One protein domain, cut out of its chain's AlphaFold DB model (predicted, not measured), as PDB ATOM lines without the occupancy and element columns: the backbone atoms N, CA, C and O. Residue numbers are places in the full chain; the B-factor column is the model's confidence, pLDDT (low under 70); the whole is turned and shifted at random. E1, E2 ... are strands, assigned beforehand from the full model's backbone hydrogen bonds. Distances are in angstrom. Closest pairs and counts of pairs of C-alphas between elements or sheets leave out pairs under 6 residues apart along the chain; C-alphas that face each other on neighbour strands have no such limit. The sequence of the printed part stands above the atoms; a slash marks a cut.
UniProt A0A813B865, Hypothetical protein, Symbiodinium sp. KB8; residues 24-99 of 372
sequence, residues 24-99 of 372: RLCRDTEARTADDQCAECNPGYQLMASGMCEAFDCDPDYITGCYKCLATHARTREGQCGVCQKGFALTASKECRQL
ATOM      1  N   ARG A  24     -13.269 -32.110 -42.537       95.88
ATOM      2  CA  ARG A  24     -11.817 -32.177 -42.755       95.88
ATOM      3  C   ARG A  24     -11.255 -30.789 -43.031       95.88
ATOM      4  O   ARG A  24     -10.257 -30.391 -42.435       95.88
ATOM      5  N   LEU A  25     -11.935 -30.057 -43.910       96.25
ATOM      6  CA  LEU A  25     -11.609 -28.693 -44.296       96.25
ATOM      7  C   LEU A  25     -12.871 -27.842 -44.193       96.25
ATOM      8  O   LEU A  25     -13.901 -28.187 -44.769       96.25
ATOM      9  N   CYS A  26     -12.798 -26.733 -43.464       96.56
ATOM     10  CA  CYS A  26     -13.905 -25.790 -43.388       96.56
ATOM     11  C   CYS A  26     -14.042 -24.991 -44.685       96.56
ATOM     12  O   CYS A  26     -13.043 -24.662 -45.322       96.56
ATOM     13  N   ARG A  27     -15.272 -24.618 -45.040       95.19
ATOM     14  CA  ARG A  27     -15.520 -23.648 -46.113       95.19
ATOM     15  C   ARG A  27     -15.014 -22.264 -45.695       95.19
ATOM     16  O   ARG A  27     -14.980 -21.980 -44.495       95.19
ATOM     17  N   ASP A  28     -14.653 -21.400 -46.639       94.25
ATOM     18  CA  ASP A  28     -14.227 -20.026 -46.333       94.25
ATOM     19  C   ASP A  28     -15.284 -19.274 -45.522       94.25
ATOM     20  O   ASP A  28     -16.476 -19.369 -45.817       94.25
ATOM     21  N   THR A  29     -14.854 -18.508 -44.516       91.44
ATOM     22  CA  THR A  29     -15.747 -17.829 -43.559       91.44
ATOM     23  C   THR A  29     -16.789 -16.944 -44.249       91.44
ATOM     24  O   THR A  29     -17.945 -16.923 -43.836       91.44
ATOM     25  N   GLU A  30     -16.420 -16.262 -45.338       90.50
ATOM     26  CA  GLU A  30     -17.333 -15.399 -46.101       90.50
ATOM     27  C   GLU A  30     -18.385 -16.176 -46.903       90.50
ATOM     28  O   GLU A  30     -19.465 -15.653 -47.177       90.50
ATOM     29  N   ALA A  31     -18.086 -17.428 -47.255       91.06
ATOM     30  CA  ALA A  31     -18.977 -18.316 -47.992       91.06
ATOM     31  C   ALA A  31     -19.868 -19.163 -47.069       91.06
ATOM     32  O   ALA A  31     -20.675 -19.955 -47.569       91.06
ATOM     33  N   ARG A  32     -19.730 -19.021 -45.739       92.69
ATOM     34  CA  ARG A  32     -20.570 -19.737 -44.781       92.69
ATOM     35  C   ARG A  32     -21.916 -19.046 -44.585       92.69
ATOM     36  O   ARG A  32     -21.999 -17.846 -44.339       92.69
ATOM     37  N   THR A  33     -22.977 -19.835 -44.641       93.00
ATOM     38  CA  THR A  33     -24.357 -19.468 -44.321       93.00
ATOM     39  C   THR A  33     -24.876 -20.182 -43.068       93.00
ATOM     40  O   THR A  33     -26.006 -19.920 -42.661       93.00
ATOM     41  N   ALA A  34     -24.090 -21.095 -42.483       92.88
ATOM     42  CA  ALA A  34     -24.386 -21.828 -41.251       92.88
ATOM     43  C   ALA A  34     -23.088 -22.270 -40.543       92.88
ATOM     44  O   ALA A  34     -22.029 -22.341 -41.176       92.88
ATOM     45  N   ASP A  35     -23.186 -22.572 -39.241       94.19
ATOM     46  CA  ASP A  35     -22.112 -23.223 -38.476       94.19
ATOM     47  C   ASP A  35     -21.801 -24.611 -39.088       94.19
ATOM     48  O   ASP A  35     -22.675 -25.248 -39.676       94.19
ATOM     49  N   ASP A  36     -20.546 -25.057 -38.984       93.75
ATOM     50  CA  ASP A  36     -20.043 -26.359 -39.456       93.75
ATOM     51  C   ASP A  36     -20.206 -26.642 -40.966       93.75
ATOM     52  O   ASP A  36     -20.315 -27.789 -41.402       93.75
ATOM     53  N   GLN A  37     -20.155 -25.597 -41.798       95.25
ATOM     54  CA  GLN A  37     -20.036 -25.768 -43.247       95.25
ATOM     55  C   GLN A  37     -18.602 -26.095 -43.681       95.25
ATOM     56  O   GLN A  37     -17.657 -25.321 -43.477       95.25
ATOM     57  N   CYS A  38     -18.458 -27.232 -44.351       96.75
ATOM     58  CA  CYS A  38     -17.200 -27.806 -44.785       96.75
ATOM     59  C   CYS A  38     -16.997 -27.619 -46.301       96.75
ATOM     60  O   CYS A  38     -17.946 -27.576 -47.082       96.75
ATOM     61  N   ALA A  39     -15.740 -27.513 -46.721       95.69
ATOM     62  CA  ALA A  39     -15.323 -27.673 -48.112       95.69
ATOM     63  C   ALA A  39     -14.991 -29.141 -48.429       95.69
ATOM     64  O   ALA A  39     -15.183 -29.587 -49.555       95.69
ATOM     65  N   GLU A  40     -14.520 -29.894 -47.431       96.38
ATOM     66  CA  GLU A  40     -14.214 -31.321 -47.538       96.38
ATOM     67  C   GLU A  40     -14.588 -32.030 -46.230       96.38
ATOM     68  O   GLU A  40     -14.326 -31.519 -45.133       96.38
ATOM     69  N   CYS A  41     -15.184 -33.215 -46.342       96.81
ATOM     70  CA  CYS A  41     -15.559 -34.041 -45.201       96.81
ATOM     71  C   CYS A  41     -14.438 -34.997 -44.787       96.81
ATOM     72  O   CYS A  41     -13.632 -35.427 -45.611       96.81
ATOM     73  N   ASN A  42     -14.387 -35.351 -43.503       94.56
ATOM     74  CA  ASN A  42     -13.546 -36.458 -43.052       94.56
ATOM     75  C   ASN A  42     -14.085 -37.795 -43.597       94.56
ATOM     76  O   ASN A  42     -15.282 -37.898 -43.880       94.56
ATOM     77  N   PRO A  43     -13.241 -38.841 -43.706       93.31
ATOM     78  CA  PRO A  43     -13.713 -40.198 -43.962       93.31
ATOM     79  C   PRO A  43     -14.860 -40.560 -43.018       93.31
ATOM     80  O   PRO A  43     -14.839 -40.209 -41.835       93.31
ATOM     81  N   GLY A  44     -15.874 -41.230 -43.552       92.62
ATOM     82  CA  GLY A  44     -17.110 -41.505 -42.835       92.62
ATOM     83  C   GLY A  44     -18.254 -40.540 -43.082       92.62
ATOM     84  O   GLY A  44     -19.344 -40.801 -42.578       92.62
ATOM     85  N   TYR A  45     -18.024 -39.466 -43.835       95.31
ATOM     86  CA  TYR A  45     -19.008 -38.421 -44.075       95.31
ATOM     87  C   TYR A  45     -19.079 -38.039 -45.560       95.31
ATOM     88  O   TYR A  45     -18.058 -38.007 -46.249       95.31
ATOM     89  N   GLN A  46     -20.276 -37.697 -46.031       95.50
ATOM     90  CA  GLN A  46     -20.540 -37.151 -47.361       95.50
ATOM     91  C   GLN A  46     -20.868 -35.661 -47.297       95.50
ATOM     92  O   GLN A  46     -21.538 -35.198 -46.372       95.50
ATOM     93  N   LEU A  47     -20.383 -34.904 -48.284       96.19
ATOM     94  CA  LEU A  47     -20.653 -33.473 -48.380       96.19
ATOM     95  C   LEU A  47     -22.020 -33.253 -49.025       96.19
ATOM     96  O   LEU A  47     -22.210 -33.527 -50.208       96.19
ATOM     97  N   MET A  48     -22.958 -32.725 -48.249       95.94
ATOM     98  CA  MET A  48     -24.305 -32.421 -48.712       95.94
ATOM     99  C   MET A  48     -24.331 -31.109 -49.503       95.94
ATOM    100  O   MET A  48     -23.470 -30.242 -49.340       95.94
ATOM    101  N   ALA A  49     -25.376 -30.902 -50.310       94.75
ATOM    102  CA  ALA A  49     -25.562 -29.662 -51.077       94.75
ATOM    103  C   ALA A  49     -25.628 -28.396 -50.192       94.75
ATOM    104  O   ALA A  49     -25.305 -27.298 -50.640       94.75
ATOM    105  N   SER A  50     -26.002 -28.548 -48.918       93.81
ATOM    106  CA  SER A  50     -25.987 -27.485 -47.905       93.81
ATOM    107  C   SER A  50     -24.578 -27.072 -47.456       93.81
ATOM    108  O   SER A  50     -24.436 -26.102 -46.710       93.81
ATOM    109  N   GLY A  51     -23.537 -27.797 -47.876       94.31
ATOM    110  CA  GLY A  51     -22.166 -27.650 -47.392       94.31
ATOM    111  C   GLY A  51     -21.923 -28.290 -46.023       94.31
ATOM    112  O   GLY A  51     -20.855 -28.089 -45.462       94.31
ATOM    113  N   MET A  52     -22.886 -29.028 -45.466       95.88
ATOM    114  CA  MET A  52     -22.702 -29.790 -44.226       95.88
ATOM    115  C   MET A  52     -22.217 -31.204 -44.543       95.88
ATOM    116  O   MET A  52     -22.592 -31.778 -45.565       95.88
ATOM    117  N   CYS A  53     -21.406 -31.769 -43.656       96.31
ATOM    118  CA  CYS A  53     -20.982 -33.160 -43.751       96.31
ATOM    119  C   CYS A  53     -21.930 -34.056 -42.954       96.31
ATOM    120  O   CYS A  53     -22.046 -33.908 -41.738       96.31
ATOM    121  N   GLU A  54     -22.571 -35.001 -43.630       95.38
ATOM    122  CA  GLU A  54     -23.459 -35.989 -43.017       95.38
ATOM    123  C   GLU A  54     -22.759 -37.344 -42.959       95.38
ATOM    124  O   GLU A  54     -22.048 -37.714 -43.890       95.38
ATOM    125  N   ALA A  55     -22.890 -38.068 -41.847       94.81
ATOM    126  CA  ALA A  55     -22.255 -39.375 -41.719       94.81
ATOM    127  C   ALA A  55     -22.866 -40.353 -42.731       94.81
ATOM    128  O   ALA A  55     -24.080 -40.367 -42.906       94.81
ATOM    129  N   PHE A  56     -22.047 -41.203 -43.356       95.50
ATOM    130  CA  PHE A  56     -22.566 -42.294 -44.177       95.50
ATOM    131  C   PHE A  56     -23.459 -43.183 -43.328       95.50
ATOM    132  O   PHE A  56     -22.990 -43.746 -42.330       95.50
ATOM    133  N   ASP A  57     -24.717 -43.322 -43.736       94.56
ATOM    134  CA  ASP A  57     -25.674 -44.099 -42.974       94.56
ATOM    135  C   ASP A  57     -25.302 -45.585 -42.985       94.56
ATOM    136  O   ASP A  57     -24.776 -46.141 -43.957       94.56
ATOM    137  N   CYS A  58     -25.510 -46.221 -41.843       94.94
ATOM    138  CA  CYS A  58     -25.424 -47.658 -41.716       94.94
ATOM    139  C   CYS A  58     -26.310 -48.068 -40.558       94.94
ATOM    140  O   CYS A  58     -25.975 -47.830 -39.391       94.94
ATOM    141  N   ASP A  59     -27.392 -48.733 -40.919       95.81
ATOM    142  CA  ASP A  59     -28.313 -49.355 -39.997       95.81
ATOM    143  C   ASP A  59     -28.294 -50.875 -40.247       95.81
ATOM    144  O   ASP A  59     -28.663 -51.322 -41.342       95.81
ATOM    145  N   PRO A  60     -27.816 -51.682 -39.278       94.06
ATOM    146  CA  PRO A  60     -27.768 -53.135 -39.412       94.06
ATOM    147  C   PRO A  60     -29.123 -53.771 -39.739       94.06
ATOM    148  O   PRO A  60     -29.137 -54.819 -40.380       94.06
ATOM    149  N   ASP A  61     -30.237 -53.144 -39.351       95.50
ATOM    150  CA  ASP A  61     -31.581 -53.687 -39.568       95.50
ATOM    151  C   ASP A  61     -32.032 -53.568 -41.036       95.50
ATOM    152  O   ASP A  61     -32.852 -54.363 -41.501       95.50
ATOM    153  N   TYR A  62     -31.453 -52.632 -41.801       95.62
ATOM    154  CA  TYR A  62     -31.756 -52.434 -43.227       95.62
ATOM    155  C   TYR A  62     -30.712 -53.047 -44.170       95.62
ATOM    156  O   TYR A  62     -30.936 -53.110 -45.380       95.62
ATOM    157  N   ILE A  63     -29.578 -53.520 -43.648       95.56
ATOM    158  CA  ILE A  63     -28.504 -54.120 -44.448       95.56
ATOM    159  C   ILE A  63     -28.531 -55.634 -44.246       95.56
ATOM    160  O   ILE A  63     -28.117 -56.145 -43.205       95.56
ATOM    161  N   THR A  64     -28.977 -56.374 -45.264       96.19
ATOM    162  CA  THR A  64     -29.095 -57.837 -45.203       96.19
ATOM    163  C   THR A  64     -27.799 -58.496 -44.728       96.19
ATOM    164  O   THR A  64     -26.734 -58.332 -45.324       96.19
ATOM    165  N   GLY A  65     -27.898 -59.256 -43.636       95.50
ATOM    166  CA  GLY A  65     -26.775 -59.990 -43.062       95.50
ATOM    167  C   GLY A  65     -25.762 -59.131 -42.305       95.50
ATOM    168  O   GLY A  65     -24.751 -59.677 -41.862       95.50
ATOM    169  N   CYS A  66     -25.990 -57.826 -42.112       97.69
ATOM    170  CA  CYS A  66     -25.124 -57.016 -41.266       97.69
ATOM    171  C   CYS A  66     -25.453 -57.229 -39.784       97.69
ATOM    172  O   CYS A  66     -26.603 -57.168 -39.361       97.69
ATOM    173  N   TYR A  67     -24.431 -57.517 -38.976       97.19
ATOM    174  CA  TYR A  67     -24.567 -57.611 -37.519       97.19
ATOM    175  C   TYR A  67     -24.128 -56.313 -36.847       97.19
ATOM    176  O   TYR A  67     -24.748 -55.835 -35.901       97.19
ATOM    177  N   LYS A  68     -23.029 -55.739 -37.340       97.50
ATOM    178  CA  LYS A  68     -22.477 -54.498 -36.815       97.50
ATOM    179  C   LYS A  68     -21.899 -53.672 -37.943       97.50
ATOM    180  O   LYS A  68     -21.032 -54.135 -38.681       97.50
ATOM    181  N   CYS A  69     -22.327 -52.424 -38.015       97.31
ATOM    182  CA  CYS A  69     -21.807 -51.461 -38.966       97.31
ATOM    183  C   CYS A  69     -20.309 -51.197 -38.800       97.31
ATOM    184  O   CYS A  69     -19.760 -51.263 -37.696       97.31
ATOM    185  N   LEU A  70     -19.653 -50.849 -39.908       96.62
ATOM    186  CA  LEU A  70     -18.268 -50.392 -39.884       96.62
ATOM    187  C   LEU A  70     -18.189 -49.096 -39.064       96.62
ATOM    188  O   LEU A  70     -19.144 -48.317 -39.044       96.62
ATOM    189  N   ALA A  71     -17.082 -48.854 -38.359       95.38
ATOM    190  CA  ALA A  71     -16.919 -47.609 -37.608       95.38
ATOM    191  C   ALA A  71     -17.058 -46.408 -38.553       95.38
ATOM    192  O   ALA A  71     -16.500 -46.444 -39.647       95.38
ATOM    193  N   THR A  72     -17.781 -45.361 -38.140       93.94
ATOM    194  CA  THR A  72     -18.131 -44.227 -39.013       93.94
ATOM    195  C   THR A  72     -16.915 -43.686 -39.753       93.94
ATOM    196  O   THR A  72     -16.923 -43.670 -40.971       93.94
ATOM    197  N   HIS A  73     -15.821 -43.391 -39.046       92.25
ATOM    198  CA  HIS A  73     -14.587 -42.846 -39.630       92.25
ATOM    199  C   HIS A  73     -13.871 -43.765 -40.640       92.25
ATOM    200  O   HIS A  73     -12.939 -43.328 -41.305       92.25
ATOM    201  N   ALA A  74     -14.250 -45.041 -40.735       94.81
ATOM    202  CA  ALA A  74     -13.704 -45.994 -41.698       94.81
ATOM    203  C   ALA A  74     -14.632 -46.212 -42.908       94.81
ATOM    204  O   ALA A  74     -14.275 -46.968 -43.812       94.81
ATOM    205  N   ARG A  75     -15.811 -45.573 -42.936       95.31
ATOM    206  CA  ARG A  75     -16.755 -45.686 -44.051       95.31
ATOM    207  C   ARG A  75     -16.350 -44.778 -45.213       95.31
ATOM    208  O   ARG A  75     -15.938 -43.637 -45.027       95.31
ATOM    209  N   THR A  76     -16.506 -45.285 -46.422       94.62
ATOM    210  CA  THR A  76     -16.319 -44.580 -47.693       94.62
ATOM    211  C   THR A  76     -17.614 -44.456 -48.494       94.62
ATOM    212  O   THR A  76     -17.624 -43.747 -49.496       94.62
ATOM    213  N   ARG A  77     -18.686 -45.143 -48.075       94.50
ATOM    214  CA  ARG A  77     -20.043 -45.047 -48.629       94.50
ATOM    215  C   ARG A  77     -21.086 -45.560 -47.629       94.50
ATOM    216  O   ARG A  77     -20.728 -46.168 -46.617       94.50
ATOM    217  N   GLU A  78     -22.359 -45.339 -47.937       94.94
ATOM    218  CA  GLU A  78     -23.501 -45.856 -47.171       94.94
ATOM    219  C   GLU A  78     -23.549 -47.393 -47.171       94.94
ATOM    220  O   GLU A  78     -23.048 -48.055 -48.086       94.94
ATOM    221  N   GLY A  79     -24.136 -47.969 -46.119       94.44
ATOM    222  CA  GLY A  79     -24.406 -49.405 -46.034       94.44
ATOM    223  C   GLY A  79     -23.196 -50.296 -45.721       94.44
ATOM    224  O   GLY A  79     -23.284 -51.518 -45.834       94.44
ATOM    225  N   GLN A  80     -22.048 -49.727 -45.340       96.69
ATOM    226  CA  GLN A  80     -20.842 -50.521 -45.083       96.69
ATOM    227  C   GLN A  80     -20.873 -51.228 -43.727       96.69
ATOM    228  O   GLN A  80     -20.823 -50.613 -42.656       96.69
ATOM    229  N   CYS A  81     -20.854 -52.554 -43.785       97.69
ATOM    230  CA  CYS A  81     -20.837 -53.416 -42.624       97.69
ATOM    231  C   CYS A  81     -19.406 -53.667 -42.117       97.69
ATOM    232  O   CYS A  81     -18.441 -53.734 -42.877       97.69
ATOM    233  N   GLY A  82     -19.257 -53.789 -40.800       96.88
ATOM    234  CA  GLY A  82     -17.994 -54.116 -40.137       96.88
ATOM    235  C   GLY A  82     -17.917 -55.584 -39.724       96.88
ATOM    236  O   GLY A  82     -16.842 -56.175 -39.765       96.88
ATOM    237  N   VAL A  83     -19.053 -56.170 -39.340       96.69
ATOM    238  CA  VAL A  83     -19.186 -57.575 -38.940       96.69
ATOM    239  C   VAL A  83     -20.497 -58.118 -39.492       96.69
ATOM    240  O   VAL A  83     -21.554 -57.542 -39.233       96.69
ATOM    241  N   CYS A  84     -20.434 -59.229 -40.216       97.75
ATOM    242  CA  CYS A  84     -21.617 -59.901 -40.743       97.75
ATOM    243  C   CYS A  84     -22.210 -60.891 -39.732       97.75
ATOM    244  O   CYS A  84     -21.515 -61.398 -38.850       97.75
ATOM    245  N   GLN A  85     -23.506 -61.163 -39.863       97.00
ATOM    246  CA  GLN A  85     -24.192 -62.239 -39.155       97.00
ATOM    247  C   GLN A  85     -23.634 -63.601 -39.599       97.00
ATOM    248  O   GLN A  85     -23.069 -63.731 -40.689       97.00
ATOM    249  N   LYS A  86     -23.797 -64.641 -38.771       95.38
ATOM    250  CA  LYS A  86     -23.461 -66.008 -39.197       95.38
ATOM    251  C   LYS A  86     -24.267 -66.374 -40.447       95.38
ATOM    252  O   LYS A  86     -25.424 -65.976 -40.572       95.38
ATOM    253  N   GLY A  87     -23.654 -67.108 -41.369       95.94
ATOM    254  CA  GLY A  87     -24.220 -67.327 -42.697       95.94
ATOM    255  C   GLY A  87     -23.859 -66.277 -43.738       95.94
ATOM    256  O   GLY A  87     -24.292 -66.399 -44.880       95.94
ATOM    257  N   PHE A  88     -23.068 -65.265 -43.381       97.31
ATOM    258  CA  PHE A  88     -22.619 -64.220 -44.293       97.31
ATOM    259  C   PHE A  88     -21.111 -63.995 -44.162       97.31
ATOM    260  O   PHE A  88     -20.546 -64.070 -43.070       97.31
ATOM    261  N   ALA A  89     -20.460 -63.675 -45.278       97.06
ATOM    262  CA  ALA A  89     -19.058 -63.282 -45.331       97.06
ATOM    263  C   ALA A  89     -18.924 -61.811 -45.727       97.06
ATOM    264  O   ALA A  89     -19.610 -61.329 -46.631       97.06
ATOM    265  N   LEU A  90     -18.007 -61.105 -45.063       97.00
ATOM    266  CA  LEU A  90     -17.704 -59.715 -45.384       97.00
ATOM    267  C   LEU A  90     -16.867 -59.648 -46.668       97.00
ATOM    268  O   LEU A  90     -15.771 -60.205 -46.733       97.00
ATOM    269  N   THR A  91     -17.367 -58.952 -47.682       96.88
ATOM    270  CA  THR A  91     -16.671 -58.743 -48.955       96.88
ATOM    271  C   THR A  91     -15.600 -57.652 -48.843       96.88
ATOM    272  O   THR A  91     -15.544 -56.875 -47.883       96.88
ATOM    273  N   ALA A  92     -14.764 -57.526 -49.880       95.56
ATOM    274  CA  ALA A  92     -13.811 -56.420 -49.996       95.56
ATOM    275  C   ALA A  92     -14.503 -55.039 -50.007       95.56
ATOM    276  O   ALA A  92     -13.964 -54.076 -49.463       95.56
ATOM    277  N   SER A  93     -15.723 -54.960 -50.553       95.44
ATOM    278  CA  SER A  93     -16.552 -53.749 -50.614       95.44
ATOM    279  C   SER A  93     -17.247 -53.398 -49.288       95.44
ATOM    280  O   SER A  93     -17.955 -52.386 -49.230       95.44
ATOM    281  N   LYS A  94     -17.005 -54.189 -48.228       97.00
ATOM    282  CA  LYS A  94     -17.633 -54.089 -46.899       97.00
ATOM    283  C   LYS A  94     -19.141 -54.349 -46.917       97.00
ATOM    284  O   LYS A  94     -19.884 -53.776 -46.131       97.00
ATOM    285  N   GLU A  95     -19.578 -55.237 -47.800       96.25
ATOM    286  CA  GLU A  95     -20.945 -55.761 -47.841       96.25
ATOM    287  C   GLU A  95     -20.969 -57.183 -47.285       96.25
ATOM    288  O   GLU A  95     -19.966 -57.896 -47.323       96.25
ATOM    289  N   CYS A  96     -22.113 -57.610 -46.762       97.38
ATOM    290  CA  CYS A  96     -22.299 -58.984 -46.314       97.38
ATOM    291  C   CYS A  96     -22.878 -59.816 -47.458       97.38
ATOM    292  O   CYS A  96     -24.032 -59.645 -47.839       97.38
ATOM    293  N   ARG A  97     -22.072 -60.727 -48.016       96.88
ATOM    294  CA  ARG A  97     -22.533 -61.708 -49.006       96.88
ATOM    295  C   ARG A  97     -23.013 -62.955 -48.279       96.88
ATOM    296  O   ARG A  97     -22.288 -63.489 -47.442       96.88
ATOM    297  N   GLN A  98     -24.196 -63.443 -48.634       97.56
ATOM    298  CA  GLN A  98     -24.693 -64.719 -48.133       97.56
ATOM    299  C   GLN A  98     -23.737 -65.853 -48.536       97.56
ATOM    300  O   GLN A  98     -23.352 -65.974 -49.702       97.56
ATOM    301  N   LEU A  99     -23.330 -66.660 -47.558       97.19
ATOM    302  CA  LEU A  99     -22.588 -67.890 -47.809       97.19
ATOM    303  C   LEU A  99     -23.513 -68.890 -48.490       97.19
ATOM    304  O   LEU A  99     -24.680 -69.011 -48.129       97.19
TER     305      LEU A  99
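This is residues 24 to 99 of the 372 residues of the protein "Hypothetical protein" of Symbiodinium sp. KB8 (UniProt A0A813B865). With little regular structure, two lobes stand end to end as a rod, one holding hairpins E1-E2 and E3-E4, the other E5-E6 and E7-E8. The 76 printed residues, only 27 in named elements, hold no named helix and eight strands, four antiparallel pairs; class all strand. It is loose, radius of gyration of the C-alphas 15.5 A, spans 53 by 20 by 15 A.

E5, residues 66 to 69, 6.9 A long, and E6, 81 to 84, are a hairpin, N 82 and O 68 within hydrogen-bond range, 2.8 A. The closest C-alphas of E6 and E8, 96 to 98, are Cys 84 and Cys 96, 5.7 A. E1, 24 to 26, is apart from both.

E1 starts at C-alpha 24 (-11.817, -32.177, -42.755). E2 is 38 to 41, E3 45 to 47, E4 53 to 55, E7 88 to 90. E8 ends at C-alpha 98 (-24.693, -64.719, -48.133).

The printed part has no cut. Links E1 to E2 and E5 to E6 are long. No printed residue is under 70 pLDDT.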